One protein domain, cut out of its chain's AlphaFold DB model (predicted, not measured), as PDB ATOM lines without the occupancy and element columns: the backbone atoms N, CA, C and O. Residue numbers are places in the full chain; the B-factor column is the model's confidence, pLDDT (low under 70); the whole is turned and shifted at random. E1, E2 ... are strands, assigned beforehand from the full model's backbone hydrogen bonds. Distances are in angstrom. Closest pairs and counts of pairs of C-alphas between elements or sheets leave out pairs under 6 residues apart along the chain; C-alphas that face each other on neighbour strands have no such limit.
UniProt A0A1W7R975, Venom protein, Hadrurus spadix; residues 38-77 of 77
ATOM      1  N   CYS A  38     -33.982  27.406 -48.896       81.75
ATOM      2  CA  CYS A  38     -35.261  28.040 -48.686       81.75
ATOM      3  C   CYS A  38     -36.247  27.102 -47.951       81.75
ATOM      4  O   CYS A  38     -36.171  25.872 -48.025       81.75
ATOM      5  N   ILE A  39     -37.187  27.690 -47.227       86.31
ATOM      6  CA  ILE A  39     -38.186  26.983 -46.439       86.31
ATOM      7  C   ILE A  39     -39.115  26.243 -47.410       86.31
ATOM      8  O   ILE A  39     -39.724  26.874 -48.284       86.31
ATOM      9  N   PRO A  40     -39.235  24.909 -47.317       82.19
ATOM     10  CA  PRO A  40     -40.084  24.171 -48.233       82.19
ATOM     11  C   PRO A  40     -41.563  24.519 -48.022       82.19
ATOM     12  O   PRO A  40     -41.977  25.032 -46.982       82.19
ATOM     13  N   LYS A  41     -42.383  24.234 -49.037       84.62
ATOM     14  CA  LYS A  41     -43.828  24.492 -48.986       84.62
ATOM     15  C   LYS A  41     -44.445  23.815 -47.757       84.62
ATOM     16  O   LYS A  41     -44.094  22.688 -47.422       84.62
ATOM     17  N   TYR A  42     -45.362  24.523 -47.113       83.75
ATOM     18  CA  TYR A  42     -46.095  24.157 -45.902       83.75
ATOM     19  C   TYR A  42     -45.258  24.039 -44.616       83.75
ATOM     20  O   TYR A  42     -45.803  23.656 -43.581       83.75
ATOM     21  N   LYS A  43     -43.968  24.405 -44.632       87.06
ATOM     22  CA  LYS A  43     -43.168  24.577 -43.408       87.06
ATOM     23  C   LYS A  43     -43.341  25.965 -42.800       87.06
ATOM     24  O   LYS A  43     -43.748  26.896 -43.496       87.06
ATOM     25  N   SER A  44     -43.033  26.063 -41.504       87.94
ATOM     26  CA  SER A  44     -43.117  27.318 -40.760       87.94
ATOM     27  C   SER A  44     -42.078  28.331 -41.249       87.94
ATOM     28  O   SER A  44     -40.938  27.964 -41.530       87.94
ATOM     29  N   CYS A  45     -42.501  29.587 -41.357       89.25
ATOM     30  CA  CYS A  45     -41.700  30.732 -41.784       89.25
ATOM     31  C   CYS A  45     -41.751  31.906 -40.795       89.25
ATOM     32  O   CYS A  45     -41.415  33.021 -41.179       89.25
ATOM     33  N   ASP A  46     -42.107  31.651 -39.529       87.44
ATOM     34  CA  ASP A  46     -42.208  32.657 -38.454       87.44
ATOM     35  C   ASP A  46     -40.960  33.551 -38.340       87.44
ATOM     36  O   ASP A  46     -41.061  34.771 -38.309       87.44
ATOM     37  N   HIS A  47     -39.766  32.954 -38.371       81.12
ATOM     38  CA  HIS A  47     -38.502  33.693 -38.264       81.12
ATOM     39  C   HIS A  47     -37.964  34.217 -39.604       81.12
ATOM     40  O   HIS A  47     -36.963  34.930 -39.632       81.12
ATOM     41  N   ASN A  48     -38.562  33.821 -40.732       80.38
ATOM     42  CA  ASN A  48     -38.054  34.174 -42.055       80.38
ATOM     43  C   ASN A  48     -39.174  34.163 -43.115       80.38
ATOM     44  O   ASN A  48     -39.279  33.215 -43.906       80.38
ATOM     45  N   PRO A  49     -39.997  35.227 -43.176       80.56
ATOM     46  CA  PRO A  49     -41.139  35.309 -44.090       80.56
ATOM     47  C   PRO A  49     -40.738  35.344 -45.573       80.56
ATOM     48  O   PRO A  49     -41.518  34.937 -46.434       80.56
ATOM     49  N   ASN A  50     -39.504  35.758 -45.877       80.00
ATOM     50  CA  ASN A  50     -38.955  35.809 -47.237       80.00
ATOM     51  C   ASN A  50     -38.145  34.556 -47.609       80.00
ATOM     52  O   ASN A  50     -37.594  34.464 -48.703       80.00
ATOM     53  N   GLY A  51     -38.062  33.576 -46.707       84.19
ATOM     54  CA  GLY A  51     -37.249  32.380 -46.887       84.19
ATOM     55  C   GLY A  51     -37.882  31.291 -47.743       84.19
ATOM     56  O   GLY A  51     -37.219  30.293 -47.990       84.19
ATOM     57  N   CYS A  52     -39.144  31.414 -48.156       87.69
ATOM     58  CA  CYS A  52     -39.888  30.331 -48.804       87.69
ATOM     59  C   CYS A  52     -39.312  29.909 -50.170       87.69
ATOM     60  O   CYS A  52     -38.905  30.733 -50.981       87.69
ATOM     61  N   CYS A  53     -39.316  28.604 -50.459       86.81
ATOM     62  CA  CYS A  53     -38.829  28.068 -51.731       86.81
ATOM     63  C   CYS A  53     -39.778  28.335 -52.902       86.81
ATOM     64  O   CYS A  53     -40.979  28.031 -52.844       86.81
ATOM     65  N   GLY A  54     -39.193  28.746 -54.030       79.69
ATOM     66  CA  GLY A  54     -39.923  29.064 -55.257       79.69
ATOM     67  C   GLY A  54     -40.812  30.294 -55.079       79.69
ATOM     68  O   GLY A  54     -40.659  31.040 -54.121       79.69
ATOM     69  N   ASN A  55     -41.782  30.489 -55.971       76.75
ATOM     70  CA  ASN A  55     -42.720  31.618 -55.900       76.75
ATOM     71  C   ASN A  55     -43.816  31.411 -54.823       76.75
ATOM     72  O   ASN A  55     -45.011  31.544 -55.082       76.75
ATOM     73  N   SER A  56     -43.410  30.969 -53.632       84.00
ATOM     74  CA  SER A  56     -44.266  30.728 -52.468       84.00
ATOM     75  C   SER A  56     -44.189  31.933 -51.531       84.00
ATOM     76  O   SER A  56     -43.135  32.550 -51.420       84.00
ATOM     77  N   SER A  57     -45.282  32.245 -50.841       87.56
ATOM     78  CA  SER A  57     -45.340  33.339 -49.868       87.56
ATOM     79  C   SER A  57     -45.611  32.788 -48.472       87.56
ATOM     80  O   SER A  57     -46.366  31.825 -48.309       87.56
ATOM     81  N   CYS A  58     -44.997  33.398 -47.461       88.88
ATOM     82  CA  CYS A  58     -45.313  33.102 -46.073       88.88
ATOM     83  C   CYS A  58     -46.717  33.632 -45.756       88.88
ATOM     84  O   CYS A  58     -46.985  34.819 -45.929       88.88
ATOM     85  N   ARG A  59     -47.631  32.751 -45.344       89.69
ATOM     86  CA  ARG A  59     -48.986  33.113 -44.924       89.69
ATOM     87  C   ARG A  59     -49.227  32.688 -43.489       89.69
ATOM     88  O   ARG A  59     -49.008  31.530 -43.141       89.69
ATOM     89  N   CYS A  60     -49.701  33.632 -42.691       90.69
ATOM     90  CA  CYS A  60     -50.092  33.425 -41.305       90.69
ATOM     91  C   CYS A  60     -51.614  33.326 -41.197       90.69
ATOM     92  O   CYS A  60     -52.350  33.723 -42.105       90.69
ATOM     93  N   THR A  61     -52.087  32.780 -40.083       85.31
ATOM     94  CA  THR A  61     -53.511  32.851 -39.733       85.31
ATOM     95  C   THR A  61     -53.920  34.291 -39.395       85.31
ATOM     96  O   THR A  61     -53.060  35.152 -39.211       85.31
ATOM     97  N   LEU A  62     -55.228  34.567 -39.287       85.25
ATOM     98  CA  LEU A  62     -55.750  35.900 -38.922       85.25
ATOM     99  C   LEU A  62     -55.196  36.423 -37.587       85.25
ATOM    100  O   LEU A  62     -55.068  37.627 -37.409       85.25
ATOM    101  N   LEU A  63     -54.848  35.517 -36.673       86.50
ATOM    102  CA  LEU A  63     -54.245  35.847 -35.381       86.50
ATOM    103  C   LEU A  63     -52.744  36.173 -35.484       86.50
ATOM    104  O   LEU A  63     -52.097  36.384 -34.465       86.50
ATOM    105  N   GLY A  64     -52.164  36.168 -36.688       83.75
ATOM    106  CA  GLY A  64     -50.744  36.444 -36.913       83.75
ATOM    107  C   GLY A  64     -49.808  35.304 -36.509       83.75
ATOM    108  O   GLY A  64     -48.598  35.477 -36.544       83.75
ATOM    109  N   THR A  65     -50.340  34.134 -36.152       84.75
ATOM    110  CA  THR A  65     -49.559  32.972 -35.712       84.75
ATOM    111  C   THR A  65     -49.605  31.837 -36.736       84.75
ATOM    112  O   THR A  65     -50.422  31.829 -37.667       84.75
ATOM    113  N   ASN A  66     -48.726  30.845 -36.556       85.69
ATOM    114  CA  ASN A  66     -48.657  29.643 -37.392       85.69
ATOM    115  C   ASN A  66     -48.329  29.955 -38.865       85.69
ATOM    116  O   ASN A  66     -48.959  29.432 -39.787       85.69
ATOM    117  N   CYS A  67     -47.345  30.822 -39.087       90.56
ATOM    118  CA  CYS A  67     -46.967  31.278 -40.415       90.56
ATOM    119  C   CYS A  67     -46.330  30.144 -41.218       90.56
ATOM    120  O   CYS A  67     -45.349  29.549 -40.775       90.56
ATOM    121  N   LYS A  68     -46.863  29.835 -42.405       90.50
ATOM    122  CA  LYS A  68     -46.399  28.738 -43.267       90.50
ATOM    123  C   LYS A  68     -46.181  29.187 -44.706       90.50
ATOM    124  O   LYS A  68     -46.943  29.982 -45.248       90.50
ATOM    125  N   CYS A  69     -45.181  28.611 -45.367       90.06
ATOM    126  CA  CYS A  69     -44.928  28.859 -46.784       90.06
ATOM    127  C   CYS A  69     -46.024  28.235 -47.653       90.06
ATOM    128  O   CYS A  69     -45.998  27.037 -47.929       90.06
ATOM    129  N   GLN A  70     -46.978  29.023 -48.131       87.62
ATOM    130  CA  GLN A  70     -48.009  28.561 -49.056       87.62
ATOM    131  C   GLN A  70     -47.667  28.958 -50.493       87.62
ATOM    132  O   GLN A  70     -46.966  29.940 -50.743       87.62
ATOM    133  N   ARG A  71     -48.150  28.187 -51.476       81.88
ATOM    134  CA  ARG A  71     -48.077  28.650 -52.868       81.88
ATOM    135  C   ARG A  71     -48.904  29.928 -52.996       81.88
ATOM    136  O   ARG A  71     -49.970  30.025 -52.389       81.88
ATOM    137  N   ARG A  72     -48.442  30.875 -53.813       74.31
ATOM    138  CA  ARG A  72     -49.285  31.996 -54.234       74.31
ATOM    139  C   ARG A  72     -50.527  31.420 -54.915       74.31
ATOM    140  O   ARG A  72     -50.416  30.724 -55.923       74.31
ATOM    141  N   GLY A  73     -51.682  31.602 -54.283       65.19
ATOM    142  CA  GLY A  73     -52.972  31.252 -54.866       65.19
ATOM    143  C   GLY A  73     -53.360  32.262 -55.943       65.19
ATOM    144  O   GLY A  73     -52.878  33.390 -55.931       65.19
ATOM    145  N   ILE A  74     -54.272  31.858 -56.824       57.72
ATOM    146  CA  ILE A  74     -54.764  32.607 -57.999       57.72
ATOM    147  C   ILE A  74     -55.464  33.937 -57.610       57.72
ATOM    148  O   ILE A  74     -55.748  34.766 -58.460       57.72
ATOM    149  N   LEU A  75     -55.696  34.167 -56.313       58.47
ATOM    150  CA  LEU A  75     -56.339  35.358 -55.740       58.47
ATOM    151  C   LEU A  75     -55.351  36.339 -55.070       58.47
ATOM    152  O   LEU A  75     -55.761  37.182 -54.283       58.47
ATOM    153  N   GLN A  76     -54.045  36.210 -55.320       52.19
ATOM    154  CA  GLN A  76     -53.055  37.262 -55.036       52.19
ATOM    155  C   GLN A  76     -52.582  37.847 -56.368       52.19
ATOM    156  O   GLN A  76     -51.513  37.478 -56.858       52.19
ATOM    157  N   GLY A  77     -53.446  38.673 -56.963       42.75
ATOM    158  CA  GLY A  77     -53.040  39.740 -57.876       42.75
ATOM    159  C   GLY A  77     -52.542  40.929 -57.069       42.75
ATOM    160  O   GLY A  77     -53.119  41.155 -55.980       42.75
TER     161      GLY A  77
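Overview. This is residues 38 to 77 of the 77 residues of the protein "Venom protein" of Hadrurus spadix (UniProt A0A1W7R975). With little regular structure, this is a small knot of loops round one short hairpin, E1 and E2, with the long opening stretch, residues 38 to 55, looped over one side of it. A broad turn joins the two strands, and a short tail follows E2. The printed part has 40 residues, 8 of them in two named strands, E1 then E2, antiparallel; it has no named helix and its class is all strand. It is compact and rounded, with a radius of gyration of the C-alphas of 9.4 A and spans of 24 by 23 by 14 A.

Along the chain. The printed part begins at C-alpha 38, (-35.261, 28.040, -48.686). E1, residues 56 to 59, is 9.2 A long and begins at (-44.266, 30.728, -52.468). E2, residues 68 to 71, is 9.7 A long and ends at (-48.077, 28.650, -52.868).

Arrangement. E1 and E2 form a hairpin, antiparallel at 137 degrees between their directions. C-alphas 58 and 69 face each other at 4.3 A. N 57 and O 70, 2.9 A apart, and N 68 and O 59, 2.8 A apart, are within hydrogen-bond range.

Size, cuts and confidence. The two C-alphas farthest apart, of His 47 and Ile 74, are 25.6 A apart. The printed part has no cut, and the link from E1 to E2 is short. The mean pLDDT of the printed part is 81.3; residues 73 to 77 are under 70.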